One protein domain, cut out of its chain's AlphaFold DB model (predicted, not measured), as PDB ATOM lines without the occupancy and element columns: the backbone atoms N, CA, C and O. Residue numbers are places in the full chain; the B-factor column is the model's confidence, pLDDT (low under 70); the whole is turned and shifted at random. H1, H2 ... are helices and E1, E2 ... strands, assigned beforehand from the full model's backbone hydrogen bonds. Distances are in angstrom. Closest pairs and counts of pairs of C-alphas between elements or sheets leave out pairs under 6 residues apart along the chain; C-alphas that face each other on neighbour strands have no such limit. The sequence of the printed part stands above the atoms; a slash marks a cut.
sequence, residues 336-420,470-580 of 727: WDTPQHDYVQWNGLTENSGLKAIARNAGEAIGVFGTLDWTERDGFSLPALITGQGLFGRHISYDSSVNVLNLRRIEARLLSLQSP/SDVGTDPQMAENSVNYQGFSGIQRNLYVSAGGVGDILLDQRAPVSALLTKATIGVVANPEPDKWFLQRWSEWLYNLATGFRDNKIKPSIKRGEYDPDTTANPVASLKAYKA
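This is residues 336 to 420 and 470 to 580 of the 727 residues of an uncharacterized protein of Nitrosospira sp. NRS527 (UniProt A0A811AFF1). Two helices, H1 and H5, cross in the middle; H3 and H6 pack on H1, while H2 and H4 meet opposite ends of H5. Three small two-stranded sheets lie on one side of this core: E3-E6 beside residues 513 to 516 of H5, E4-E5 beside its residues 515 to 522, and E1-E2 farther out near H2. The printed part has 196 residues with six named helices and eight named strands, in the order H1 E1 H2 E2 H3 H4 E3 E4 E5 E6 H5 H6 E7 E8; each sheet is antiparallel. The class is mixed, helices and strands, though under half of the residues, 94, are in named elements. The whole is compact, with a radius of gyration of the C-alphas of 17.1 A and spans of 52 by 45 by 29 A.

Residues 336 to 353 hold no named element, but residues 343 to 344 pair antiparallel with 350 to 351. H1, residues 354 to 367, begins at C-alpha (-9.785, -2.668, -47.289) and is 21.4 A long. E1, 375 to 377, H2, 382 to 386, E2, 395 to 397, and H3, 404 to 414, 15.4 A, follow. After the cut come H4, 477 to 484, 10.0 A, E3, 486 to 488, E4, 496 to 498, E5, 504 to 506, and E6, 510 to 512. H5 is residues 513 to 526, 19.6 A, and H6 534 to 550, 24.5 A. E7 is 560 to 562; E8, 577 to 580, ends at C-alpha (3.411, 3.952, -30.120).

H1 and H5 touch, the C-alphas of Ala 359 and Thr 521 closest at 4.9 A, only just about perpendicular at 72 degrees. H1 touches H3 with residues 358 to 362 alone, closest C-alphas Ile 358 and Arg 408, 6.5 A. Its residues 354 to 358 alone touch H6, closest C-alphas Gly 354 and Phe 549, 4.8 A. H5 touches H2, closest C-alphas Ala 526 and Pro 383, 5.4 A, and only just touches H4, with 3 pairs within 8 A, closest Ser 514 and Ser 482, 6.3 A. N 377 and O 395 of E1 and E2 are 2.8 A apart, N 487 and O 511 of E3 and E6 3.0 A, and N 505 and O 497 of the hairpin E4 and E5 2.8 A. E7 and E8, which pair with no named strand, are near each other. Every O i to N i+4 pair is within hydrogen-bond range in H2, H3 and H5; 9 of 10 are in H1, 3 of 4 in H4 and 11 of 13 in H6.

The C-alphas of Gly 473 and Leu 535 are farthest apart, 53.1 A. Residues 421 to 469 are not printed; C-alphas 420 and 470 are 31.4 A apart. The link E7 to E8 is long. Mean pLDDT of the printed part is 91.1; residues 548 to 549 are under 70.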
ATOM      1  N   TRP A 336       6.762   6.368 -44.202       96.06
ATOM      2  CA  TRP A 336       7.391   5.047 -44.264       96.06
ATOM      3  C   TRP A 336       6.775   4.118 -43.212       96.06
ATOM      4  O   TRP A 336       6.378   4.539 -42.123       96.06
ATOM      5  N   ASP A 337       6.610   2.856 -43.597       93.31
ATOM      6  CA  ASP A 337       5.946   1.803 -42.821       93.31
ATOM      7  C   ASP A 337       4.436   1.993 -42.575       93.31
ATOM      8  O   ASP A 337       3.792   1.116 -41.995       93.31
ATOM      9  N   THR A 338       3.828   3.099 -43.019       93.75
ATOM     10  CA  THR A 338       2.394   3.373 -42.809       93.75
ATOM     11  C   THR A 338       1.485   2.332 -43.472       93.75
ATOM     12  O   THR A 338       0.613   1.817 -42.770       93.75
ATOM     13  N   PRO A 339       1.689   1.929 -44.744       92.56
ATOM     14  CA  PRO A 339       0.875   0.879 -45.370       92.56
ATOM     15  C   PRO A 339       0.940  -0.483 -44.660       92.56
ATOM     16  O   PRO A 339       0.070  -1.328 -44.853       92.56
ATOM     17  N   GLN A 340       1.973  -0.717 -43.848       93.31
ATOM     18  CA  GLN A 340       2.202  -1.968 -43.131       93.31
ATOM     19  C   GLN A 340       1.562  -1.990 -41.736       93.31
ATOM     20  O   GLN A 340       1.564  -3.044 -41.097       93.31
ATOM     21  N   HIS A 341       1.018  -0.867 -41.261       94.50
ATOM     22  CA  HIS A 341       0.292  -0.806 -39.995       94.50
ATOM     23  C   HIS A 341      -1.120  -1.369 -40.108       94.50
ATOM     24  O   HIS A 341      -1.774  -1.180 -41.129       94.50
ATOM     25  N   ASP A 342      -1.610  -1.971 -39.026       93.44
ATOM     26  CA  ASP A 342      -3.021  -2.329 -38.863       93.44
ATOM     27  C   ASP A 342      -3.906  -1.128 -38.482       93.44
ATOM     28  O   ASP A 342      -5.021  -1.005 -38.985       93.44
ATOM     29  N   TYR A 343      -3.377  -0.194 -37.687       93.81
ATOM     30  CA  TYR A 343      -4.006   1.084 -37.348       93.81
ATOM     31  C   TYR A 343      -3.084   2.288 -37.583       93.81
ATOM     32  O   TYR A 343      -1.876   2.297 -37.300       93.81
ATOM     33  N   VAL A 344      -3.686   3.358 -38.089       93.75
ATOM     34  CA  VAL A 344      -3.008   4.581 -38.535       93.75
ATOM     35  C   VAL A 344      -3.628   5.821 -37.900       93.75
ATOM     36  O   VAL A 344      -4.632   5.734 -37.197       93.75
ATOM     37  N   GLN A 345      -3.004   6.973 -38.159       93.38
ATOM     38  CA  GLN A 345      -3.184   8.216 -37.411       93.38
ATOM     39  C   GLN A 345      -2.657   8.127 -35.966       93.38
ATOM     40  O   GLN A 345      -2.343   7.047 -35.459       93.38
ATOM     41  N   TRP A 346      -2.483   9.280 -35.317       95.38
ATOM     42  CA  TRP A 346      -1.857   9.373 -33.994       95.38
ATOM     43  C   TRP A 346      -2.634   8.631 -32.899       95.38
ATOM     44  O   TRP A 346      -2.010   8.027 -32.030       95.38
ATOM     45  N   ASN A 347      -3.966   8.624 -32.962       95.00
ATOM     46  CA  ASN A 347      -4.851   7.964 -31.997       95.00
ATOM     47  C   ASN A 347      -5.472   6.651 -32.501       95.00
ATOM     48  O   ASN A 347      -6.390   6.111 -31.885       95.00
ATOM     49  N   GLY A 348      -4.995   6.123 -33.633       93.25
ATOM     50  CA  GLY A 348      -5.542   4.890 -34.197       93.25
ATOM     51  C   GLY A 348      -7.000   5.027 -34.651       93.25
ATOM     52  O   GLY A 348      -7.751   4.058 -34.544       93.25
ATOM     53  N   LEU A 349      -7.429   6.214 -35.108       90.44
ATOM     54  CA  LEU A 349      -8.794   6.455 -35.598       90.44
ATOM     55  C   LEU A 349      -9.195   5.482 -36.702       90.44
ATOM     56  O   LEU A 349     -10.336   5.027 -36.746       90.44
ATOM     57  N   THR A 350      -8.263   5.175 -37.601       88.31
ATOM     58  CA  THR A 350      -8.568   4.395 -38.794       88.31
ATOM     59  C   THR A 350      -7.839   3.065 -38.776       88.31
ATOM     60  O   THR A 350      -6.613   2.998 -38.682       88.31
ATOM     61  N   GLU A 351      -8.622   2.004 -38.909       89.69
ATOM     62  CA  GLU A 351      -8.151   0.681 -39.295       89.69
ATOM     63  C   GLU A 351      -7.673   0.726 -40.752       89.69
ATOM     64  O   GLU A 351      -8.392   1.179 -41.645       89.69
ATOM     65  N   ASN A 352      -6.462   0.254 -41.016       90.31
ATOM     66  CA  ASN A 352      -5.786   0.399 -42.301       90.31
ATOM     67  C   ASN A 352      -6.095  -0.752 -43.279       90.31
ATOM     68  O   ASN A 352      -5.238  -1.192 -44.045       90.31
ATOM     69  N   SER A 353      -7.324  -1.272 -43.247       87.62
ATOM     70  CA  SER A 353      -7.750  -2.428 -44.039       87.62
ATOM     71  C   SER A 353      -8.778  -2.047 -45.115       87.62
ATOM     72  O   SER A 353      -9.549  -1.093 -44.975       87.62
ATOM     73  N   GLY A 354      -8.795  -2.806 -46.217       83.62
ATOM     74  CA  GLY A 354      -9.785  -2.668 -47.289       83.62
ATOM     75  C   GLY A 354      -9.958  -1.227 -47.789       83.62
ATOM     76  O   GLY A 354      -8.982  -0.520 -48.042       83.62
ATOM     77  N   LEU A 355     -11.216  -0.785 -47.905       80.44
ATOM     78  CA  LEU A 355     -11.569   0.574 -48.338       80.44
ATOM     79  C   LEU A 355     -11.263   1.655 -47.289       80.44
ATOM     80  O   LEU A 355     -11.160   2.823 -47.658       80.44
ATOM     81  N   LYS A 356     -11.089   1.300 -46.006       86.56
ATOM     82  CA  LYS A 356     -10.856   2.278 -44.928       86.56
ATOM     83  C   LYS A 356      -9.511   2.995 -45.084       86.56
ATOM     84  O   LYS A 356      -9.435   4.191 -44.820       86.56
ATOM     85  N   ALA A 357      -8.488   2.307 -45.600       87.31
ATOM     86  CA  ALA A 357      -7.195   2.917 -45.923       87.31
ATOM     87  C   ALA A 357      -7.330   4.040 -46.969       87.31
ATOM     88  O   ALA A 357      -6.784   5.127 -46.803       87.31
ATOM     89  N   ILE A 358      -8.126   3.814 -48.019       90.50
ATOM     90  CA  ILE A 358      -8.359   4.816 -49.070       90.50
ATOM     91  C   ILE A 358      -9.302   5.922 -48.586       90.50
ATOM     92  O   ILE A 358      -9.076   7.090 -48.890       90.50
ATOM     93  N   ALA A 359     -10.318   5.582 -47.787       90.56
ATOM     94  CA  ALA A 359     -11.220   6.558 -47.174       90.56
ATOM     95  C   ALA A 359     -10.464   7.540 -46.263       90.56
ATOM     96  O   ALA A 359     -10.743   8.737 -46.299       90.56
ATOM     97  N   ARG A 360      -9.447   7.075 -45.523       91.81
ATOM     98  CA  ARG A 360      -8.538   7.947 -44.762       91.81
ATOM     99  C   ARG A 360      -7.891   9.004 -45.656       91.81
ATOM    100  O   ARG A 360      -8.003  10.191 -45.367       91.81
ATOM    101  N   ASN A 361      -7.270   8.571 -46.752       93.06
ATOM    102  CA  ASN A 361      -6.594   9.466 -47.694       93.06
ATOM    103  C   ASN A 361      -7.579  10.425 -48.369       93.06
ATOM    104  O   ASN A 361      -7.264  11.593 -48.568       93.06
ATOM    105  N   ALA A 362      -8.794   9.957 -48.670       94.19
ATOM    106  CA  ALA A 362      -9.860  10.823 -49.159       94.19
ATOM    107  C   ALA A 362     -10.223  11.896 -48.119       94.19
ATOM    108  O   ALA A 362     -10.403  13.052 -48.480       94.19
ATOM    109  N   GLY A 363     -10.270  11.551 -46.828       93.50
ATOM    110  CA  GLY A 363     -10.471  12.511 -45.738       93.50
ATOM    111  C   GLY A 363      -9.374  13.571 -45.651       93.50
ATOM    112  O   GLY A 363      -9.675  14.748 -45.468       93.50
ATOM    113  N   GLU A 364      -8.115  13.171 -45.838       91.44
ATOM    114  CA  GLU A 364      -6.980  14.098 -45.905       91.44
ATOM    115  C   GLU A 364      -7.103  15.038 -47.113       91.44
ATOM    116  O   GLU A 364      -7.042  16.254 -46.930       91.44
ATOM    117  N   ALA A 365      -7.392  14.505 -48.310       94.19
ATOM    118  CA  ALA A 365      -7.620  15.291 -49.528       94.19
ATOM    119  C   ALA A 365      -8.781  16.291 -49.373       94.19
ATOM    120  O   ALA A 365      -8.663  17.452 -49.759       94.19
ATOM    121  N   ILE A 366      -9.881  15.881 -48.730       94.06
ATOM    122  CA  ILE A 366     -10.994  16.771 -48.368       94.06
ATOM    123  C   ILE A 366     -10.500  17.918 -47.480       94.06
ATOM    124  O   ILE A 366     -10.808  19.080 -47.751       94.06
ATOM    125  N   GLY A 367      -9.715  17.611 -46.443       91.06
ATOM    126  CA  GLY A 367      -9.155  18.605 -45.522       91.06
ATOM    127  C   GLY A 367      -8.233  19.626 -46.179       91.06
ATOM    128  O   GLY A 367      -8.189  20.778 -45.736       91.06
ATOM    129  N   VAL A 368      -7.540  19.221 -47.246       90.88
ATOM    130  CA  VAL A 368      -6.707  20.089 -48.085       90.88
ATOM    131  C   VAL A 368      -7.420  20.493 -49.376       90.88
ATOM    132  O   VAL A 368      -6.829  20.493 -50.445       90.88
ATOM    133  N   PHE A 369      -8.680  20.922 -49.268       94.38
ATOM    134  CA  PHE A 369      -9.443  21.580 -50.340       94.38
ATOM    135  C   PHE A 369      -9.982  20.677 -51.456       94.38
ATOM    136  O   PHE A 369     -10.220  21.159 -52.559       94.38
ATOM    137  N   GLY A 370     -10.268  19.405 -51.180       94.94
ATOM    138  CA  GLY A 370     -11.120  18.616 -52.071       94.94
ATOM    139  C   GLY A 370     -12.492  19.275 -52.280       94.94
ATOM    140  O   GLY A 370     -13.154  19.673 -51.311       94.94
ATOM    141  N   THR A 371     -12.920  19.405 -53.536       93.81
ATOM    142  CA  THR A 371     -14.265  19.859 -53.902       93.81
ATOM    143  C   THR A 371     -15.269  18.749 -53.612       93.81
ATOM    144  O   THR A 371     -15.105  17.614 -54.056       93.81
ATOM    145  N   LEU A 372     -16.327  19.080 -52.872       93.75
ATOM    146  CA  LEU A 372     -17.404  18.171 -52.486       93.75
ATOM    147  C   LEU A 372     -18.728  18.659 -53.095       93.75
ATOM    148  O   LEU A 372     -19.405  19.529 -52.537       93.75
ATOM    149  N   ASP A 373     -19.094  18.084 -54.240       91.88
ATOM    150  CA  ASP A 373     -20.296  18.424 -55.014       91.88
ATOM    151  C   ASP A 373     -21.437  17.458 -54.696       91.88
ATOM    152  O   ASP A 373     -21.985  16.778 -55.566       91.88
ATOM    153  N   TRP A 374     -21.766  17.354 -53.415       92.94
ATOM    154  CA  TRP A 374     -22.788  16.422 -52.970       92.94
ATOM    155  C   TRP A 374     -24.180  16.898 -53.381       92.94
ATOM    156  O   TRP A 374     -24.497  18.080 -53.280       92.94
ATOM    157  N   THR A 375     -25.019  15.972 -53.843       90.62
ATOM    158  CA  THR A 375     -26.378  16.271 -54.329       90.62
ATOM    159  C   THR A 375     -27.347  15.165 -53.936       90.62
ATOM    160  O   THR A 375     -26.962  13.995 -53.964       90.62
ATOM    161  N   GLU A 376     -28.607  15.494 -53.652       90.94
ATOM    162  CA  GLU A 376     -29.668  14.483 -53.549       90.94
ATOM    163  C   GLU A 376     -30.067  14.002 -54.955       90.94
ATOM    164  O   GLU A 376     -30.189  14.792 -55.891       90.94
ATOM    165  N   ARG A 377     -30.236  12.691 -55.120       91.12
ATOM    166  CA  ARG A 377     -30.702  12.041 -56.350       91.12
ATOM    167  C   ARG A 377     -31.791  11.034 -56.012       91.12
ATOM    168  O   ARG A 377     -31.867  10.557 -54.883       91.12
ATOM    169  N   ASP A 378     -32.612  10.692 -56.997       92.50
ATOM    170  CA  ASP A 378     -33.657   9.676 -56.870       92.50
ATOM    171  C   ASP A 378     -33.451   8.552 -57.895       92.50
ATOM    172  O   ASP A 378     -32.909   8.771 -58.980       92.50
ATOM    173  N   GLY A 379     -33.881   7.342 -57.544       92.94
ATOM    174  CA  GLY A 379     -33.795   6.158 -58.399       92.94
ATOM    175  C   GLY A 379     -32.682   5.177 -58.023       92.94
ATOM    176  O   GLY A 379     -32.314   5.041 -56.860       92.94
ATOM    177  N   PHE A 380     -32.209   4.412 -59.011       93.56
ATOM    178  CA  PHE A 380     -31.260   3.315 -58.800       93.56
ATOM    179  C   PHE A 380     -29.819   3.810 -58.611       93.56
ATOM    180  O   PHE A 380     -29.328   4.595 -59.423       93.56
ATOM    181  N   SER A 381     -29.109   3.297 -57.599       92.56
ATOM    182  CA  SER A 381     -27.701   3.637 -57.361       92.56
ATOM    183  C   SER A 381     -26.927   2.523 -56.648       92.56
ATOM    184  O   SER A 381     -27.215   2.157 -55.510       92.56
ATOM    185  N   LEU A 382     -25.888   2.000 -57.308       89.69
ATOM    186  CA  LEU A 382     -24.952   1.050 -56.693       89.69
ATOM    187  C   LEU A 382     -24.118   1.689 -55.561       89.69
ATOM    188  O   LEU A 382     -24.005   1.065 -54.505       89.69
ATOM    189  N   PRO A 383     -23.574   2.919 -55.706       90.19
ATOM    190  CA  PRO A 383     -22.913   3.613 -54.595       90.19
ATOM    191  C   PRO A 383     -23.813   3.822 -53.368       90.19
ATOM    192  O   PRO A 383     -23.348   3.732 -52.227       90.19
ATOM    193  N   ALA A 384     -25.115   4.045 -53.578       91.69
ATOM    194  CA  ALA A 384     -26.081   4.195 -52.489       91.69
ATOM    195  C   ALA A 384     -26.207   2.918 -51.634       91.69
ATOM    196  O   ALA A 384     -26.332   3.007 -50.412       91.69
ATOM    197  N   LEU A 385     -26.057   1.728 -52.230       90.19
ATOM    198  CA  LEU A 385     -26.004   0.472 -51.475       90.19
ATOM    199  C   LEU A 385     -24.765   0.399 -50.570       90.19
ATOM    200  O   LEU A 385     -24.894   0.077 -49.392       90.19
ATOM    201  N   ILE A 386     -23.581   0.733 -51.095       85.94
ATOM    202  CA  ILE A 386     -22.318   0.702 -50.331       85.94
ATOM    203  C   ILE A 386     -22.374   1.683 -49.152       85.94
ATOM    204  O   ILE A 386     -21.889   1.398 -48.060       85.94
ATOM    205  N   THR A 387     -23.006   2.835 -49.362       87.75
ATOM    206  CA  THR A 387     -23.187   3.865 -48.334       87.75
ATOM    207  C   THR A 387     -24.369   3.596 -47.400       87.75
ATOM    208  O   THR A 387     -24.633   4.410 -46.515       87.75
ATOM    209  N   GLY A 388     -25.064   2.464 -47.526       89.44
ATOM    210  CA  GLY A 388     -26.171   2.089 -46.641       89.44
ATOM    211  C   GLY A 388     -27.426   2.957 -46.799       89.44
ATOM    212  O   GLY A 388     -28.203   3.068 -45.859       89.44
ATOM    213  N   GLN A 389     -27.608   3.588 -47.961       92.94
ATOM    214  CA  GLN A 389     -28.783   4.399 -48.314       92.94
ATOM    215  C   GLN A 389     -29.855   3.590 -49.071       92.94
ATOM    216  O   GLN A 389     -30.962   4.075 -49.278       92.94
ATOM    217  N   GLY A 390     -29.537   2.351 -49.464       91.50
ATOM    218  CA  GLY A 390     -30.404   1.479 -50.260       91.50
ATOM    219  C   GLY A 390     -30.098   1.533 -51.760       91.50
ATOM    220  O   GLY A 390     -29.338   2.377 -52.221       91.50
ATOM    221  N   LEU A 391     -30.656   0.591 -52.529       92.19
ATOM    222  CA  LEU A 391     -30.437   0.493 -53.984       92.19
ATOM    223  C   LEU A 391     -31.362   1.386 -54.815       92.19
ATOM    224  O   LEU A 391     -31.036   1.673 -55.965       92.19
ATOM    225  N   PHE A 392     -32.514   1.766 -54.265       93.44
ATOM    226  CA  PHE A 392     -33.570   2.500 -54.954       93.44
ATOM    227  C   PHE A 392     -34.093   3.626 -54.067       93.44
ATOM    228  O   PHE A 392     -34.146   3.476 -52.846       93.44
ATOM    229  N   GLY A 393     -34.559   4.699 -54.698       92.75
ATOM    230  CA  GLY A 393     -35.174   5.838 -54.026       92.75
ATOM    231  C   GLY A 393     -34.195   6.988 -53.806       92.75
ATOM    232  O   GLY A 393     -33.126   7.056 -54.423       92.75
ATOM    233  N   ARG A 394     -34.580   7.905 -52.916       92.00
ATOM    234  CA  ARG A 394     -33.806   9.115 -52.632       92.00
ATOM    235  C   ARG A 394     -32.528   8.796 -51.868       92.00
ATOM    236  O   ARG A 394     -32.568   8.119 -50.845       92.00
ATOM    237  N   HIS A 395     -31.411   9.325 -52.348       93.25
ATOM    238  CA  HIS A 395     -30.088   9.121 -51.771       93.25
ATOM    239  C   HIS A 395     -29.170  10.315 -52.048       93.25
ATOM    240  O   HIS A 395     -29.383  11.096 -52.972       93.25
ATOM    241  N   ILE A 396     -28.103  10.430 -51.267       93.06
ATOM    242  CA  ILE A 396     -27.037  11.410 -51.459       93.06
ATOM    243  C   ILE A 396     -25.978  10.825 -52.397       93.06
ATOM    244  O   ILE A 396     -25.438   9.746 -52.134       93.06
ATOM    245  N   SER A 397     -25.667  11.547 -53.473       92.81
ATOM    246  CA  SER A 397     -24.496  11.311 -54.321       92.81
ATOM    247  C   SER A 397     -23.316  12.090 -53.760       92.81
ATOM    248  O   SER A 397     -23.386  13.313 -53.661       92.81
ATOM    249  N   TYR A 398     -22.232  11.398 -53.419       93.75
ATOM    250  CA  TYR A 398     -21.008  11.968 -52.859       93.75
ATOM    251  C   TYR A 398     -19.979  12.320 -53.946       93.75
ATOM    252  O   TYR A 398     -18.814  11.931 -53.864       93.75
ATOM    253  N   ASP A 399     -20.408  13.024 -54.995       93.62
ATOM    254  CA  ASP A 399     -19.516  13.419 -56.089       93.62
ATOM    255  C   ASP A 399     -18.436  14.381 -55.557       93.62
ATOM    256  O   ASP A 399     -18.711  15.260 -54.735       93.62
ATOM    257  N   SER A 400     -17.188  14.195 -55.985       95.12
ATOM    258  CA  SER A 400     -16.062  15.004 -55.514       95.12
ATOM    259  C   SER A 400     -14.931  15.053 -56.535       95.12
ATOM    260  O   SER A 400     -14.902  14.240 -57.461       95.12
ATOM    261  N   SER A 401     -13.988  15.971 -56.329       95.38
ATOM    262  CA  SER A 401     -12.727  16.033 -57.077       95.38
ATOM    263  C   SER A 401     -11.698  14.988 -56.635       95.38
ATOM    264  O   SER A 401     -10.698  14.802 -57.321       95.38
ATOM    265  N   VAL A 402     -11.914  14.299 -55.509       95.44
ATOM    266  CA  VAL A 402     -10.933  13.379 -54.914       95.44
ATOM    267  C   VAL A 402     -10.566  12.253 -55.887       95.44
ATOM    268  O   VAL A 402     -11.409  11.446 -56.279       95.44
ATOM    269  N   ASN A 403      -9.276  12.147 -56.216       93.62
ATOM    270  CA  ASN A 403      -8.774  11.171 -57.182       93.62
ATOM    271  C   ASN A 403      -8.449   9.831 -56.505       93.62
ATOM    272  O   ASN A 403      -7.305   9.542 -56.138       93.62
ATOM    273  N   VAL A 404      -9.471   8.993 -56.337       91.50
ATOM    274  CA  VAL A 404      -9.386   7.710 -55.619       91.50
ATOM    275  C   VAL A 404      -8.346   6.770 -56.242       91.50
ATOM    276  O   VAL A 404      -7.610   6.086 -55.521       91.50
ATOM    277  N   LEU A 405      -8.236   6.752 -57.575       89.38
ATOM    278  CA  LEU A 405      -7.240   5.934 -58.269       89.38
ATOM    279  C   LEU A 405      -5.804   6.345 -57.908       89.38
ATOM    280  O   LEU A 405      -4.969   5.480 -57.622       89.38
ATOM    281  N   ASN A 406      -5.506   7.645 -57.901       92.38
ATOM    282  CA  ASN A 406      -4.184   8.145 -57.533       92.38
ATOM    283  C   ASN A 406      -3.887   7.923 -56.049       92.38
ATOM    284  O   ASN A 406      -2.788   7.467 -55.733       92.38
ATOM    285  N   LEU A 407      -4.861   8.124 -55.154       92.88
ATOM    286  CA  LEU A 407      -4.707   7.809 -53.727       92.88
ATOM    287  C   LEU A 407      -4.318   6.343 -53.502       92.88
ATOM    288  O   LEU A 407      -3.445   6.040 -52.689       92.88
ATOM    289  N   ARG A 408      -4.898   5.418 -54.273       88.81
ATOM    290  CA  ARG A 408      -4.507   4.005 -54.215       88.81
ATOM    291  C   ARG A 408      -3.116   3.744 -54.792       88.81
ATOM    292  O   ARG A 408      -2.377   2.920 -54.256       88.81
ATOM    293  N   ARG A 409      -2.739   4.418 -55.881       90.62
ATOM    294  CA  ARG A 409      -1.377   4.313 -56.437       90.62
ATOM    295  C   ARG A 409      -0.327   4.843 -55.460       90.62
ATOM    296  O   ARG A 409       0.765   4.284 -55.415       90.62
ATOM    297  N   ILE A 410      -0.663   5.861 -54.663       93.31
ATOM    298  CA  ILE A 410       0.190   6.370 -53.585       93.31
ATOM    299  C   ILE A 410       0.396   5.290 -52.521       93.31
ATOM    300  O   ILE A 410       1.542   4.962 -52.238       93.31
ATOM    301  N   GLU A 411      -0.671   4.671 -52.001       91.06
ATOM    302  CA  GLU A 411      -0.558   3.550 -51.044       91.06
ATOM    303  C   GLU A 411       0.334   2.423 -51.582       91.06
ATOM    304  O   GLU A 411       1.234   1.937 -50.897       91.06
ATOM    305  N   ALA A 412       0.145   2.051 -52.853       89.69
ATOM    306  CA  ALA A 412       0.960   1.028 -53.499       89.69
ATOM    307  C   ALA A 412       2.440   1.435 -53.628       89.69
ATOM    308  O   ALA A 412       3.320   0.590 -53.479       89.69
ATOM    309  N   ARG A 413       2.731   2.716 -53.888       91.81
ATOM    310  CA  ARG A 413       4.101   3.247 -53.971       91.81
ATOM    311  C   ARG A 413       4.763   3.333 -52.596       91.81
ATOM    312  O   ARG A 413       5.943   3.022 -52.465       91.81
ATOM    313  N   LEU A 414       4.013   3.706 -51.560       93.69
ATOM    314  CA  LEU A 414       4.512   3.785 -50.186       93.69
ATOM    315  C   LEU A 414       4.950   2.418 -49.637       93.69
ATOM    316  O   LEU A 414       5.795   2.373 -48.748       93.69
ATOM    317  N   LEU A 415       4.462   1.299 -50.192       91.81
ATOM    318  CA  LEU A 415       4.945  -0.039 -49.827       91.81
ATOM    319  C   LEU A 415       6.445  -0.239 -50.100       91.81
ATOM    320  O   LEU A 415       7.084  -1.001 -49.375       91.81
ATOM    321  N   SER A 416       7.007   0.421 -51.124       93.19
ATOM    322  CA  SER A 416       8.440   0.324 -51.442       93.19
ATOM    323  C   SER A 416       9.303   1.337 -50.692       93.19
ATOM    324  O   SER A 416      10.523   1.153 -50.649       93.19
ATOM    325  N   LEU A 417       8.691   2.369 -50.096       96.44
ATOM    326  CA  LEU A 417       9.395   3.363 -49.295       96.44
ATOM    327  C   LEU A 417       9.939   2.700 -48.031       96.44
ATOM    328  O   LEU A 417       9.220   2.003 -47.305       96.44
ATOM    329  N   GLN A 418      11.213   2.937 -47.755       97.19
ATOM    330  CA  GLN A 418      11.854   2.486 -46.530       97.19
ATOM    331  C   GLN A 418      12.263   3.685 -45.665       97.19
ATOM    332  O   GLN A 418      12.550   4.771 -46.177       97.19
ATOM    333  N   SER A 419      12.322   3.478 -44.349       97.06
ATOM    334  CA  SER A 419      12.790   4.482 -43.385       97.06
ATOM    335  C   SER A 419      14.197   5.000 -43.730       97.06
ATOM    336  O   SER A 419      15.039   4.210 -44.158       97.06
ATOM    337  N   PRO A 420      14.511   6.293 -43.575       97.62
ATOM    338  CA  PRO A 420      15.858   6.799 -43.837       97.62
ATOM    339  C   PRO A 420      16.875   6.241 -42.830       97.62
ATOM    340  O   PRO A 420      16.614   6.222 -41.632       97.62
ATOM    341  N   SER A 470      -3.990   9.323 -20.933       92.00
ATOM    342  CA  SER A 470      -3.729   9.508 -19.498       92.00
ATOM    343  C   SER A 470      -2.487   8.774 -19.004       92.00
ATOM    344  O   SER A 470      -1.737   9.330 -18.212       92.00
ATOM    345  N   ASP A 471      -2.257   7.553 -19.485       90.00
ATOM    346  CA  ASP A 471      -1.189   6.680 -18.987       90.00
ATOM    347  C   ASP A 471       0.161   7.107 -19.556       90.00
ATOM    348  O   ASP A 471       1.165   7.161 -18.852       90.00
ATOM    349  N   VAL A 472       0.180   7.488 -20.838       90.44
ATOM    350  CA  VAL A 472       1.367   8.109 -21.437       90.44
ATOM    351  C   VAL A 472       1.600   9.495 -20.828       90.44
ATOM    352  O   VAL A 472       2.747   9.913 -20.690       90.44
ATOM    353  N   GLY A 473       0.535  10.221 -20.480       91.81
ATOM    354  CA  GLY A 473       0.586  11.551 -19.867       91.81
ATOM    355  C   GLY A 473       1.008  12.678 -20.816       91.81
ATOM    356  O   GLY A 473       1.328  13.775 -20.356       91.81
ATOM    357  N   THR A 474       1.086  12.408 -22.127       94.25
ATOM    358  CA  THR A 474       1.333  13.440 -23.148       94.25
ATOM    359  C   THR A 474       0.101  14.319 -23.336       94.25
ATOM    360  O   THR A 474      -0.958  14.018 -22.790       94.25
ATOM    361  N   ASP A 475       0.231  15.432 -24.073       96.19
ATOM    362  CA  ASP A 475      -0.895  16.352 -24.288       96.19
ATOM    363  C   ASP A 475      -2.158  15.593 -24.750       96.19
ATOM    364  O   ASP A 475      -2.117  14.915 -25.777       96.19
ATOM    365  N   PRO A 476      -3.278  15.652 -24.011       96.44
ATOM    366  CA  PRO A 476      -4.447  14.837 -24.316       96.44
ATOM    367  C   PRO A 476      -5.378  15.495 -25.341       96.44
ATOM    368  O   PRO A 476      -6.328  14.855 -25.788       96.44
ATOM    369  N   GLN A 477      -5.154  16.762 -25.714       96.75
ATOM    370  CA  GLN A 477      -6.182  17.587 -26.347       96.75
ATOM    371  C   GLN A 477      -6.647  17.021 -27.689       96.75
ATOM    372  O   GLN A 477      -7.844  17.043 -27.974       96.75
ATOM    373  N   MET A 478      -5.733  16.483 -28.504       96.94
ATOM    374  CA  MET A 478      -6.107  15.901 -29.795       96.94
ATOM    375  C   MET A 478      -6.981  14.654 -29.609       96.94
ATOM    376  O   MET A 478      -8.047  14.551 -30.216       96.94
ATOM    377  N   ALA A 479      -6.574  13.744 -28.722       96.88
ATOM    378  CA  ALA A 479      -7.328  12.530 -28.424       96.88
ATOM    379  C   ALA A 479      -8.699  12.838 -27.786       96.88
ATOM    380  O   ALA A 479      -9.710  12.229 -28.141       96.88
ATOM    381  N   GLU A 480      -8.762  13.830 -26.891       96.75
ATOM    382  CA  GLU A 480     -10.014  14.326 -26.312       96.75
ATOM    383  C   GLU A 480     -10.950  14.900 -27.378       96.75
ATOM    384  O   GLU A 480     -12.140  14.579 -27.383       96.75
ATOM    385  N   ASN A 481     -10.428  15.713 -28.299       97.00
ATOM    386  CA  ASN A 481     -11.205  16.301 -29.389       97.00
ATOM    387  C   ASN A 481     -11.855  15.228 -30.270       97.00
ATOM    388  O   ASN A 481     -13.034  15.347 -30.601       97.00
ATOM    389  N   SER A 482     -11.136  14.148 -30.596       95.31
ATOM    390  CA  SER A 482     -11.668  13.043 -31.410       95.31
ATOM    391  C   SER A 482     -12.877  12.323 -30.798       95.31
ATOM    392  O   SER A 482     -13.653  11.718 -31.542       95.31
ATOM    393  N   VAL A 483     -13.056  12.391 -29.475       95.31
ATOM    394  CA  VAL A 483     -14.218  11.817 -28.773       95.31
ATOM    395  C   VAL A 483     -15.282  12.861 -28.462       95.31
ATOM    396  O   VAL A 483     -16.476  12.595 -28.594       95.31
ATOM    397  N   ASN A 484     -14.862  14.054 -28.048       95.94
ATOM    398  CA  ASN A 484     -15.767  15.064 -27.513       95.94
ATOM    399  C   ASN A 484     -16.414  15.926 -28.604       95.94
ATOM    400  O   ASN A 484     -17.457  16.531 -28.354       95.94
ATOM    401  N   TYR A 485     -15.825  16.016 -29.801       96.94
ATOM    402  CA  TYR A 485     -16.384  16.843 -30.867       96.94
ATOM    403  C   TYR A 485     -17.653  16.236 -31.444       96.94
ATOM    404  O   TYR A 485     -17.705  15.071 -31.842       96.94
ATOM    405  N   GLN A 486     -18.678  17.082 -31.528       96.38
ATOM    406  CA  GLN A 486     -20.010  16.743 -32.012       96.38
ATOM    407  C   GLN A 486     -20.398  17.699 -33.137       96.38
ATOM    408  O   GLN A 486     -20.142  18.902 -33.057       96.38
ATOM    409  N   GLY A 487     -21.086  17.189 -34.151       96.50
ATOM    410  CA  GLY A 487     -21.599  17.980 -35.271       96.50
ATOM    411  C   GLY A 487     -23.064  17.681 -35.544       96.50
ATOM    412  O   GLY A 487     -23.587  16.685 -35.051       96.50
ATOM    413  N   PHE A 488     -23.724  18.544 -36.314       96.94
ATOM    414  CA  PHE A 488     -25.022  18.209 -36.899       96.94
ATOM    415  C   PHE A 488     -24.825  17.146 -37.974       96.94
ATOM    416  O   PHE A 488     -23.983  17.328 -38.846       96.94
ATOM    417  N   SER A 489     -25.596  16.061 -37.942       96.00
ATOM    418  CA  SER A 489     -25.462  15.009 -38.961       96.00
ATOM    419  C   SER A 489     -26.044  15.430 -40.313       96.00
ATOM    420  O   SER A 489     -25.629  14.902 -41.342       96.00
ATOM    421  N   GLY A 490     -27.001  16.367 -40.314       94.31
ATOM    422  CA  GLY A 490     -27.588  16.989 -41.503       94.31
ATOM    423  C   GLY A 490     -27.965  15.984 -42.594       94.31
ATOM    424  O   GLY A 490     -28.796  15.098 -42.371       94.31
ATOM    425  N   ILE A 491     -27.340  16.078 -43.770       93.81
ATOM    426  CA  ILE A 491     -27.619  15.168 -44.900       93.81
ATOM    427  C   ILE A 491     -27.310  13.687 -44.600       93.81
ATOM    428  O   ILE A 491     -27.841  12.811 -45.273       93.81
ATOM    429  N   GLN A 492     -26.471  13.395 -43.597       95.06
ATOM    430  CA  GLN A 492     -26.116  12.035 -43.172       95.06
ATOM    431  C   GLN A 492     -27.021  11.486 -42.061       95.06
ATOM    432  O   GLN A 492     -26.819  10.360 -41.600       95.06
ATOM    433  N   ARG A 493     -28.007  12.265 -41.601       94.38
ATOM    434  CA  ARG A 493     -28.952  11.815 -40.577       94.38
ATOM    435  C   ARG A 493     -29.675  10.540 -41.026       94.38
ATOM    436  O   ARG A 493     -30.084  10.423 -42.179       94.38
ATOM    437  N   ASN A 494     -29.889   9.630 -40.078       93.50
ATOM    438  CA  ASN A 494     -30.471   8.292 -40.234       93.50
ATOM    439  C   ASN A 494     -29.583   7.272 -40.959       93.50
ATOM    440  O   ASN A 494     -30.041   6.166 -41.248       93.50
ATOM    441  N   LEU A 495     -28.324   7.606 -41.246       93.94
ATOM    442  CA  LEU A 495     -27.363   6.629 -41.741       93.94
ATOM    443  C   LEU A 495     -26.646   5.935 -40.582       93.94
ATOM    444  O   LEU A 495     -26.508   6.485 -39.493       93.94
ATOM    445  N   TYR A 496     -26.153   4.730 -40.852       93.56
ATOM    446  CA  TYR A 496     -25.390   3.930 -39.899       93.56
ATOM    447  C   TYR A 496     -23.891   3.996 -40.207       93.56
ATOM    448  O   TYR A 496     -23.485   4.053 -41.380       93.56
ATOM    449  N   VAL A 497     -23.075   3.983 -39.152       91.56
ATOM    450  CA  VAL A 497     -21.608   3.892 -39.202       91.56
ATOM    451  C   VAL A 497     -21.155   2.804 -38.240       91.56
ATOM    452  O   VAL A 497     -21.469   2.868 -37.059       91.56
ATOM    453  N   SER A 498     -20.381   1.834 -38.720       85.12
ATOM    454  CA  SER A 498     -19.854   0.782 -37.849       85.12
ATOM    455  C   SER A 498     -18.842   1.336 -36.847       85.12
ATOM    456  O   SER A 498     -17.834   1.919 -37.249       85.12
ATOM    457  N   ALA A 499     -19.080   1.089 -35.557       79.81
ATOM    458  CA  ALA A 499     -18.118   1.295 -34.473       79.81
ATOM    459  C   ALA A 499     -17.313   0.012 -34.182       79.81
ATOM    460  O   ALA A 499     -16.878  -0.245 -33.062       79.81
ATOM    461  N   GLY A 500     -17.124  -0.838 -35.197       74.38
ATOM    462  CA  GLY A 500     -16.390  -2.091 -35.059       74.38
ATOM    463  C   GLY A 500     -17.150  -3.117 -34.216       74.38
ATOM    464  O   GLY A 500     -18.308  -3.422 -34.489       74.38
ATOM    465  N   GLY A 501     -16.480  -3.685 -33.211       70.19
ATOM    466  CA  GLY A 501     -16.980  -4.831 -32.439       70.19
ATOM    467  C   GLY A 501     -18.173  -4.550 -31.518       70.19
ATOM    468  O   GLY A 501     -18.716  -5.498 -30.959       70.19
ATOM    469  N   VAL A 502     -18.589  -3.288 -31.358       83.94
ATOM    470  CA  VAL A 502     -19.702  -2.896 -30.470       83.94
ATOM    471  C   VAL A 502     -21.012  -2.577 -31.193       83.94
ATOM    472  O   VAL A 502     -21.999  -2.239 -30.541       83.94
ATOM    473  N   GLY A 503     -21.044  -2.721 -32.520       86.62
ATOM    474  CA  GLY A 503     -22.220  -2.471 -33.355       86.62
ATOM    475  C   GLY A 503     -22.154  -1.156 -34.130       86.62
ATOM    476  O   GLY A 503     -21.111  -0.501 -34.205       86.62
ATOM    477  N   ASP A 504     -23.276  -0.785 -34.742       91.75
ATOM    478  CA  ASP A 504     -23.375   0.405 -35.584       91.75
ATOM    479  C   ASP A 504     -23.932   1.605 -34.805       91.75
ATOM    480  O   ASP A 504     -24.911   1.500 -34.067       91.75
ATOM    481  N   ILE A 505     -23.333   2.775 -35.021       92.50
ATOM    482  CA  ILE A 505     -23.841   4.071 -34.575       92.50
ATOM    483  C   ILE A 505     -24.896   4.538 -35.580       92.50
ATOM    484  O   ILE A 505     -24.581   4.753 -36.754       92.50
ATOM    485  N   LEU A 506     -26.129   4.749 -35.115       94.62
ATOM    486  CA  LEU A 506     -27.146   5.493 -35.858       94.62
ATOM    487  C   LEU A 506     -26.868   6.996 -35.732       94.62
ATOM    488  O   LEU A 506     -26.871   7.547 -34.632       94.62
ATOM    489  N   LEU A 507     -26.642   7.666 -36.860       95.56
ATOM    490  CA  LEU A 507     -26.422   9.109 -36.904       95.56
ATOM    491  C   LEU A 507     -27.755   9.854 -36.721       95.56
ATOM    492  O   LEU A 507     -28.506  10.032 -37.680       95.56
ATOM    493  N   ASP A 508     -28.063  10.292 -35.499       94.38
ATOM    494  CA  ASP A 508     -29.241  11.131 -35.219       94.38
ATOM    495  C   ASP A 508     -28.950  12.624 -35.499       94.38
ATOM    496  O   ASP A 508     -28.082  12.942 -36.304       94.38
ATOM    497  N   GLN A 509     -29.676  13.576 -34.902       94.50
ATOM    498  CA  GLN A 509     -29.531  15.009 -35.165       94.50
ATOM    499  C   GLN A 509     -28.102  15.513 -34.928       94.50
ATOM    500  O   GLN A 509     -27.605  16.331 -35.705       94.50
ATOM    501  N   ARG A 510     -27.437  15.012 -33.882       95.75
ATOM    502  CA  ARG A 510     -26.010  15.230 -33.636       95.75
ATOM    503  C   ARG A 510     -25.294  13.903 -33.450       95.75
ATOM    504  O   ARG A 510     -25.868  12.966 -32.904       95.75
ATOM    505  N   ALA A 511     -24.043  13.852 -33.882       96.12
ATOM    506  CA  ALA A 511     -23.200  12.672 -33.757       96.12
ATOM    507  C   ALA A 511     -21.722  13.053 -33.565       96.12
ATOM    508  O   ALA A 511     -21.327  14.179 -33.913       96.12
ATOM    509  N   PRO A 512     -20.886  12.121 -33.056       95.94
ATOM    510  CA  PRO A 512     -19.440  12.301 -33.017       95.94
ATOM    511  C   PRO A 512     -18.894  12.640 -34.405       95.94
ATOM    512  O   PRO A 512     -19.182  11.947 -35.384       95.94
ATOM    513  N   VAL A 513     -18.079  13.692 -34.504       96.19
ATOM    514  CA  VAL A 513     -17.591  14.156 -35.816       96.19
ATOM    515  C   VAL A 513     -16.675  13.127 -36.485       96.19
ATOM    516  O   VAL A 513     -16.653  13.025 -37.708       96.19
ATOM    517  N   SER A 514     -15.989  12.294 -35.701       94.38
ATOM    518  CA  SER A 514     -15.221  11.143 -36.193       94.38
ATOM    519  C   SER A 514     -16.087  10.130 -36.960       94.38
ATOM    520  O   SER A 514     -15.663   9.618 -38.001       94.38
ATOM    521  N   ALA A 515     -17.326   9.890 -36.517       94.75
ATOM    522  CA  ALA A 515     -18.281   9.032 -37.218       94.75
ATOM    523  C   ALA A 515     -18.814   9.703 -38.499       94.75
ATOM    524  O   ALA A 515     -18.854   9.064 -39.553       94.75
ATOM    525  N   LEU A 516     -19.138  11.001 -38.440       96.19
ATOM    526  CA  LEU A 516     -19.574  11.792 -39.603       96.19
ATOM    527  C   LEU A 516     -18.499  11.840 -40.702       96.19
ATOM    528  O   LEU A 516     -18.785  11.632 -41.885       96.19
ATOM    529  N   LEU A 517     -17.233  12.031 -40.314       95.19
ATOM    530  CA  LEU A 517     -16.085  11.968 -41.220       95.19
ATOM    531  C   LEU A 517     -15.952  10.582 -41.858       95.19
ATOM    532  O   LEU A 517     -15.771  10.475 -43.072       95.19
ATOM    533  N   THR A 518     -16.055   9.518 -41.058       92.81
ATOM    534  CA  THR A 518     -15.977   8.139 -41.561       92.81
ATOM    535  C   THR A 518     -17.070   7.887 -42.600       92.81
ATOM    536  O   THR A 518     -16.807   7.311 -43.654       92.81
ATOM    537  N   LYS A 519     -18.289   8.390 -42.364       94.19
ATOM    538  CA  LYS A 519     -19.385   8.245 -43.323       94.19
ATOM    539  C   LYS A 519     -19.151   9.028 -44.611       94.19
ATOM    540  O   LYS A 519     -19.338   8.474 -45.694       94.19
ATOM    541  N   ALA A 520     -18.718  10.282 -44.493       95.19
ATOM    542  CA  ALA A 520     -18.435  11.158 -45.630       95.19
ATOM    543  C   ALA A 520     -17.357  10.569 -46.547       95.19
ATOM    544  O   ALA A 520     -17.525  10.510 -47.763       95.19
ATOM    545  N   THR A 521     -16.257  10.105 -45.956       94.25
ATOM    546  CA  THR A 521     -15.104   9.584 -46.699       94.25
ATOM    547  C   THR A 521     -15.405   8.261 -47.390       94.25
ATOM    548  O   THR A 521     -15.028   8.080 -48.546       94.25
ATOM    549  N   ILE A 522     -16.152   7.360 -46.738       91.75
ATOM    550  CA  ILE A 522     -16.668   6.149 -47.390       91.75
ATOM    551  C   ILE A 522     -17.599   6.524 -48.548       91.75
ATOM    552  O   ILE A 522     -17.507   5.907 -49.605       91.75
ATOM    553  N   GLY A 523     -18.455   7.537 -48.374       93.19
ATOM    554  CA  GLY A 523     -19.313   8.059 -49.440       93.19
ATOM    555  C   GLY A 523     -18.527   8.489 -50.671       93.19
ATOM    556  O   GLY A 523     -18.804   8.021 -51.770       93.19
ATOM    557  N   VAL A 524     -17.492   9.303 -50.471       94.06
ATOM    558  CA  VAL A 524     -16.608   9.770 -51.548       94.06
ATOM    559  C   VAL A 524     -15.908   8.609 -52.256       94.06
ATOM    560  O   VAL A 524     -15.937   8.535 -53.479       94.06
ATOM    561  N   VAL A 525     -15.336   7.656 -51.513       91.44
ATOM    562  CA  VAL A 525     -14.649   6.493 -52.112       91.44
ATOM    563  C   VAL A 525     -15.621   5.553 -52.832       91.44
ATOM    564  O   VAL A 525     -15.254   4.912 -53.818       91.44
ATOM    565  N   ALA A 526     -16.861   5.457 -52.355       88.94
ATOM    566  CA  ALA A 526     -17.896   4.633 -52.963       88.94
ATOM    567  C   ALA A 526     -18.492   5.252 -54.235       88.94
ATOM    568  O   ALA A 526     -19.159   4.532 -54.978       88.94
ATOM    569  N   ASN A 527     -18.244   6.532 -54.519       89.88
ATOM    570  CA  ASN A 527     -18.773   7.219 -55.691       89.88
ATOM    571  C   ASN A 527     -17.787   7.178 -56.882       89.88
ATOM    572  O   ASN A 527     -16.598   7.438 -56.712       89.88
ATOM    573  N   PRO A 528     -18.251   6.865 -58.110       88.00
ATOM    574  CA  PRO A 528     -17.433   6.991 -59.314       88.00
ATOM    575  C   PRO A 528     -17.052   8.450 -59.599       88.00
ATOM    576  O   PRO A 528     -17.884   9.347 -59.464       88.00
ATOM    577  N   GLU A 529     -15.828   8.674 -60.079       86.38
ATOM    578  CA  GLU A 529     -15.294  10.022 -60.328       86.38
ATOM    579  C   GLU A 529     -16.093  10.764 -61.434       86.38
ATOM    580  O   GLU A 529     -16.277  10.229 -62.541       86.38
ATOM    581  N   PRO A 530     -16.634  11.970 -61.146       87.06
ATOM    582  CA  PRO A 530     -17.664  12.622 -61.957       87.06
ATOM    583  C   PRO A 530     -17.134  13.397 -63.174       87.06
ATOM    584  O   PRO A 530     -17.930  13.837 -64.005       87.06
ATOM    585  N   ASP A 531     -15.827  13.542 -63.313       84.56
ATOM    586  CA  ASP A 531     -15.114  14.229 -64.393       84.56
ATOM    587  C   ASP A 531     -14.654  13.274 -65.515       84.56
ATOM    588  O   ASP A 531     -14.391  13.702 -66.638       84.56
ATOM    589  N   LYS A 532     -14.628  11.963 -65.251       84.50
ATOM    590  CA  LYS A 532     -14.239  10.935 -66.228       84.50
ATOM    591  C   LYS A 532     -15.401  10.505 -67.119       84.50
ATOM    592  O   LYS A 532     -16.562  10.458 -66.692       84.50
ATOM    593  N   TRP A 533     -15.081  10.112 -68.355       86.12
ATOM    594  CA  TRP A 533     -16.046   9.543 -69.301       86.12
ATOM    595  C   TRP A 533     -16.758   8.311 -68.717       86.12
ATOM    596  O   TRP A 533     -16.160   7.535 -67.974       86.12
ATOM    597  N   PHE A 534     -18.034   8.110 -69.070       86.19
ATOM    598  CA  PHE A 534     -18.921   7.119 -68.448       86.19
ATOM    599  C   PHE A 534     -18.313   5.710 -68.334       86.19
ATOM    600  O   PHE A 534     -18.280   5.149 -67.245       86.19
ATOM    601  N   LEU A 535     -17.798   5.114 -69.414       86.25
ATOM    602  CA  LEU A 535     -17.256   3.751 -69.301       86.25
ATOM    603  C   LEU A 535     -15.938   3.710 -68.514       86.25
ATOM    604  O   LEU A 535     -15.698   2.729 -67.814       86.25
ATOM    605  N   GLN A 536     -15.123   4.767 -68.580       86.00
ATOM    606  CA  GLN A 536     -13.880   4.874 -67.809       86.00
ATOM    607  C   GLN A 536     -14.156   5.001 -66.309       86.00
ATOM    608  O   GLN A 536     -13.563   4.269 -65.525       86.00
ATOM    609  N   ARG A 537     -15.080   5.876 -65.885       88.38
ATOM    610  CA  ARG A 537     -15.390   6.024 -64.451       88.38
ATOM    611  C   ARG A 537     -15.863   4.718 -63.832       88.38
ATOM    612  O   ARG A 537     -15.468   4.395 -62.722       88.38
ATOM    613  N   TRP A 538     -16.693   3.955 -64.545       86.81
ATOM    614  CA  TRP A 538     -17.268   2.724 -64.016       86.81
ATOM    615  C   TRP A 538     -16.250   1.587 -64.047       86.81
ATOM    616  O   TRP A 538     -16.217   0.794 -63.108       86.81
ATOM    617  N   SER A 539     -15.389   1.523 -65.069       86.88
ATOM    618  CA  SER A 539     -14.303   0.541 -65.105       86.88
ATOM    619  C   SER A 539     -13.262   0.805 -64.018       86.88
ATOM    620  O   SER A 539     -12.882  -0.124 -63.307       86.88
ATOM    621  N   GLU A 540     -12.845   2.059 -63.832       86.06
ATOM    622  CA  GLU A 540     -11.898   2.451 -62.788       86.06
ATOM    623  C   GLU A 540     -12.489   2.300 -61.389       86.06
ATOM    624  O   GLU A 540     -11.806   1.812 -60.494       86.06
ATOM    625  N   TRP A 541     -13.765   2.637 -61.195       87.69
ATOM    626  CA  TRP A 541     -14.460   2.424 -59.927       87.69
ATOM    627  C   TRP A 541     -14.565   0.936 -59.572       87.69
ATOM    628  O   TRP A 541     -14.171   0.542 -58.474       87.69
ATOM    629  N   LEU A 542     -15.005   0.084 -60.511       85.19
ATOM    630  CA  LEU A 542     -15.045  -1.371 -60.308       85.19
ATOM    631  C   LEU A 542     -13.654  -1.934 -60.025       85.19
ATOM    632  O   LEU A 542     -13.499  -2.773 -59.138       85.19
ATOM    633  N   TYR A 543     -12.640  -1.460 -60.750       85.19
ATOM    634  CA  TYR A 543     -11.252  -1.808 -60.486       85.19
ATOM    635  C   TYR A 543     -10.866  -1.402 -59.058       85.19
ATOM    636  O   TYR A 543     -10.457  -2.257 -58.279       85.19
ATOM    637  N   ASN A 544     -11.061  -0.142 -58.667       83.25
ATOM    638  CA  ASN A 544     -10.724   0.370 -57.338       83.25
ATOM    639  C   ASN A 544     -11.390  -0.423 -56.213       83.25
ATOM    640  O   ASN A 544     -10.703  -0.804 -55.265       83.25
ATOM    641  N   LEU A 545     -12.675  -0.757 -56.351       79.75
ATOM    642  CA  LEU A 545     -13.371  -1.618 -55.399       79.75
ATOM    643  C   LEU A 545     -12.773  -3.027 -55.366       79.75
ATOM    644  O   LEU A 545     -12.385  -3.499 -54.300       79.75
ATOM    645  N   ALA A 546     -12.645  -3.688 -56.521       80.81
ATOM    646  CA  ALA A 546     -12.154  -5.064 -56.601       80.81
ATOM    647  C   ALA A 546     -10.757  -5.210 -55.995       80.81
ATOM    648  O   ALA A 546     -10.456  -6.206 -55.332       80.81
ATOM    649  N   THR A 547      -9.894  -4.217 -56.203       75.69
ATOM    650  CA  THR A 547      -8.522  -4.300 -55.725       75.69
ATOM    651  C   THR A 547      -8.222  -3.627 -54.397       75.69
ATOM    652  O   THR A 547      -7.242  -4.010 -53.764       75.69
ATOM    653  N   GLY A 548      -9.094  -2.754 -53.885       69.38
ATOM    654  CA  GLY A 548      -9.022  -2.303 -52.491       69.38
ATOM    655  C   GLY A 548      -9.089  -3.467 -51.491       69.38
ATOM    656  O   GLY A 548      -8.400  -3.452 -50.475       69.38
ATOM    657  N   PHE A 549      -9.850  -4.522 -51.808       69.19
ATOM    658  CA  PHE A 549      -9.937  -5.728 -50.972       69.19
ATOM    659  C   PHE A 549      -8.825  -6.758 -51.236       69.19
ATOM    660  O   PHE A 549      -8.408  -7.462 -50.309       69.19
ATOM    661  N   ARG A 550      -8.350  -6.864 -52.486       74.94
ATOM    662  CA  ARG A 550      -7.349  -7.863 -52.893       74.94
ATOM    663  C   ARG A 550      -5.917  -7.436 -52.582       74.94
ATOM    664  O   ARG A 550      -5.167  -8.228 -52.020       74.94
ATOM    665  N   ASP A 551      -5.545  -6.219 -52.966       75.62
ATOM    666  CA  ASP A 551      -4.148  -5.775 -52.945       75.62
ATOM    667  C   ASP A 551      -3.729  -5.290 -51.545       75.62
ATOM    668  O   ASP A 551      -2.543  -5.314 -51.212       75.62
ATOM    669  N   ASN A 552      -4.690  -4.903 -50.692       80.44
ATOM    670  CA  ASN A 552      -4.403  -4.575 -49.300       80.44
ATOM    671  C   ASN A 552      -4.113  -5.856 -48.490       80.44
ATOM    672  O   ASN A 552      -4.998  -6.683 -48.215       80.44
ATOM    673  N   LYS A 553      -2.840  -6.011 -48.106       85.81
ATOM    674  CA  LYS A 553      -2.351  -7.125 -47.284       85.81
ATOM    675  C   LYS A 553      -2.753  -7.004 -45.806       85.81
ATOM    676  O   LYS A 553      -2.675  -8.005 -45.096       85.81
ATOM    677  N   ILE A 554      -3.167  -5.823 -45.344       89.94
ATOM    678  CA  ILE A 554      -3.700  -5.600 -43.997       89.94
ATOM    679  C   ILE A 554      -5.159  -6.047 -43.959       89.94
ATOM    680  O   ILE A 554      -5.964  -5.717 -44.834       89.94
ATOM    681  N   LYS A 555      -5.490  -6.832 -42.937       88.69
ATOM    682  CA  LYS A 555      -6.836  -7.345 -42.682       88.69
ATOM    683  C   LYS A 555      -7.383  -6.730 -41.397       88.69
ATOM    684  O   LYS A 555      -6.576  -6.296 -40.574       88.69
ATOM    685  N   PRO A 556      -8.714  -6.697 -41.225       86.94
ATOM    686  CA  PRO A 556      -9.301  -6.255 -39.973       86.94
ATOM    687  C   PRO A 556      -8.722  -6.987 -38.769       86.94
ATOM    688  O   PRO A 556      -8.648  -8.217 -38.756       86.94
ATOM    689  N   SER A 557      -8.302  -6.214 -37.774       88.44
ATOM    690  CA  SER A 557      -7.743  -6.678 -36.507       88.44
ATOM    691  C   SER A 557      -8.351  -5.877 -35.357       88.44
ATOM    692  O   SER A 557      -9.055  -4.894 -35.573       88.44
ATOM    693  N   ILE A 558      -8.105  -6.316 -34.124       86.56
ATOM    694  CA  ILE A 558      -8.456  -5.563 -32.917       86.56
ATOM    695  C   ILE A 558      -7.236  -4.722 -32.525       86.56
ATOM    696  O   ILE A 558      -6.107  -5.212 -32.608       86.56
ATOM    697  N   LYS A 559      -7.452  -3.477 -32.080       90.31
ATOM    698  CA  LYS A 559      -6.384  -2.636 -31.515       90.31
ATOM    699  C   LYS A 559      -5.692  -3.372 -30.357       90.31
ATOM    700  O   LYS A 559      -6.349  -3.970 -29.509       90.31
ATOM    701  N   ARG A 560      -4.362  -3.313 -30.298       91.31
ATOM    702  CA  ARG A 560      -3.558  -3.909 -29.218       91.31
ATOM    703  C   ARG A 560      -3.092  -2.827 -28.249       91.31
ATOM    704  O   ARG A 560      -2.724  -1.749 -28.692       91.31
ATOM    705  N   GLY A 561      -3.011  -3.143 -26.959       91.25
ATOM    706  CA  GLY A 561      -2.389  -2.292 -25.938       91.25
ATOM    707  C   GLY A 561      -3.343  -1.923 -24.805       91.25
ATOM    708  O   GLY A 561      -4.395  -2.541 -24.649       91.25
ATOM    709  N   GLU A 562      -2.955  -0.936 -24.009       91.81
ATOM    710  CA  GLU A 562      -3.680  -0.478 -22.822       91.81
ATOM    711  C   GLU A 562      -4.468   0.789 -23.160       91.81
ATOM    712  O   GLU A 562      -3.996   1.902 -22.952       91.81
ATOM    713  N   TYR A 563      -5.660   0.628 -23.731       93.50
ATOM    714  CA  TYR A 563      -6.560   1.719 -24.118       93.50
ATOM    715  C   TYR A 563      -7.984   1.450 -23.612       93.50
ATOM    716  O   TYR A 563      -8.305   0.323 -23.232       93.50
ATOM    717  N   ASP A 564      -8.845   2.470 -23.612       93.75
ATOM    718  CA  ASP A 564     -10.261   2.289 -23.279       93.75
ATOM    719  C   ASP A 564     -11.013   1.717 -24.489       93.75
ATOM    720  O   ASP A 564     -11.086   2.386 -25.522       93.75
ATOM    721  N   PRO A 565     -11.561   0.491 -24.428       92.31
ATOM    722  CA  PRO A 565     -12.289  -0.076 -25.553       92.31
ATOM    723  C   PRO A 565     -13.579   0.701 -25.821       92.31
ATOM    724  O   PRO A 565     -14.200   1.247 -24.908       92.31
ATOM    725  N   ASP A 566     -14.009   0.710 -27.083       92.50
ATOM    726  CA  ASP A 566     -15.323   1.236 -27.441       92.50
ATOM    727  C   ASP A 566     -16.411   0.431 -26.715       92.50
ATOM    728  O   ASP A 566     -16.279  -0.777 -26.505       92.50
ATOM    729  N   THR A 567     -17.481   1.105 -26.297       91.56
ATOM    730  CA  THR A 567     -18.628   0.501 -25.598       91.56
ATOM    731  C   THR A 567     -19.930   1.071 -26.146       91.56
ATOM    732  O   THR A 567     -19.935   2.102 -26.812       91.56
ATOM    733  N   THR A 568     -21.069   0.457 -25.824       87.75
ATOM    734  CA  THR A 568     -22.384   1.015 -26.189       87.75
ATOM    735  C   THR A 568     -22.659   2.374 -25.534       87.75
ATOM    736  O   THR A 568     -23.408   3.172 -26.090       87.75
ATOM    737  N   ALA A 569     -22.037   2.667 -24.386       88.38
ATOM    738  CA  ALA A 569     -22.139   3.962 -23.710       88.38
ATOM    739  C   ALA A 569     -21.196   5.024 -24.305       88.38
ATOM    740  O   ALA A 569     -21.511   6.212 -24.288       88.38
ATOM    741  N   ASN A 570     -20.041   4.606 -24.829       89.69
ATOM    742  CA  ASN A 570     -19.083   5.478 -25.500       89.69
ATOM    743  C   ASN A 570     -18.459   4.744 -26.705       89.69
ATOM    744  O   ASN A 570     -17.434   4.072 -26.552       89.69
ATOM    745  N   PRO A 571     -19.065   4.857 -27.901       90.44
ATOM    746  CA  PRO A 571     -18.703   4.045 -29.066       90.44
ATOM    747  C   PRO A 571     -17.433   4.521 -29.785       90.44
ATOM    748  O   PRO A 571     -17.088   3.989 -30.834       90.44
ATOM    749  N   VAL A 572     -16.754   5.538 -29.244       92.69
ATOM    750  CA  VAL A 572     -15.484   6.073 -29.757       92.69
ATOM    751  C   VAL A 572     -14.442   6.257 -28.643       92.69
ATOM    752  O   VAL A 572     -13.475   6.999 -28.811       92.69
ATOM    753  N   ALA A 573     -14.624   5.604 -27.488       94.19
ATOM    754  CA  ALA A 573     -13.711   5.686 -26.344       94.19
ATOM    755  C   ALA A 573     -12.257   5.347 -26.714       94.19
ATOM    756  O   ALA A 573     -11.331   5.986 -26.209       94.19
ATOM    757  N   SER A 574     -12.062   4.436 -27.669       93.88
ATOM    758  CA  SER A 574     -10.750   3.965 -28.117       93.88
ATOM    759  C   SER A 574      -9.899   5.014 -28.826       93.88
ATOM    760  O   SER A 574      -8.740   4.747 -29.149       93.88
ATOM    761  N   LEU A 575     -10.457   6.198 -29.082       94.81
ATOM    762  CA  LEU A 575      -9.744   7.347 -29.631       94.81
ATOM    763  C   LEU A 575      -9.060   8.201 -28.557       94.81
ATOM    764  O   LEU A 575      -8.227   9.034 -28.915       94.81
ATOM    765  N   LYS A 576      -9.339   7.984 -27.260       96.25
ATOM    766  CA  LYS A 576      -8.621   8.616 -26.130       96.25
ATOM    767  C   LYS A 576      -7.263   7.955 -25.859       96.25
ATOM    768  O   LYS A 576      -6.869   7.722 -24.717       96.25
ATOM    769  N   ALA A 577      -6.552   7.620 -26.923       96.06
ATOM    770  CA  ALA A 577      -5.310   6.872 -26.882       96.06
ATOM    771  C   ALA A 577      -4.317   7.431 -27.896       96.06
ATOM    772  O   ALA A 577      -4.706   8.083 -28.863       96.06
ATOM    773  N   TYR A 578      -3.039   7.125 -27.703       96.44
ATOM    774  CA  TYR A 578      -1.987   7.380 -28.673       96.44
ATOM    775  C   TYR A 578      -1.285   6.091 -29.063       96.44
ATOM    776  O   TYR A 578      -1.077   5.193 -28.248       96.44
ATOM    777  N   LYS A 579      -0.925   6.008 -30.341       94.69
ATOM    778  CA  LYS A 579      -0.176   4.893 -30.900       94.69
ATOM    779  C   LYS A 579       1.322   5.094 -30.675       94.69
ATOM    780  O   LYS A 579       1.900   6.047 -31.199       94.69
ATOM    781  N   ALA A 580       1.970   4.135 -30.022       92.62
ATOM    782  CA  ALA A 580       3.411   3.952 -30.120       92.62
ATOM    783  C   ALA A 580       3.745   3.255 -31.449       92.62
ATOM    784  O   ALA A 580       3.212   2.193 -31.781       92.62
TER     785      ALA A 580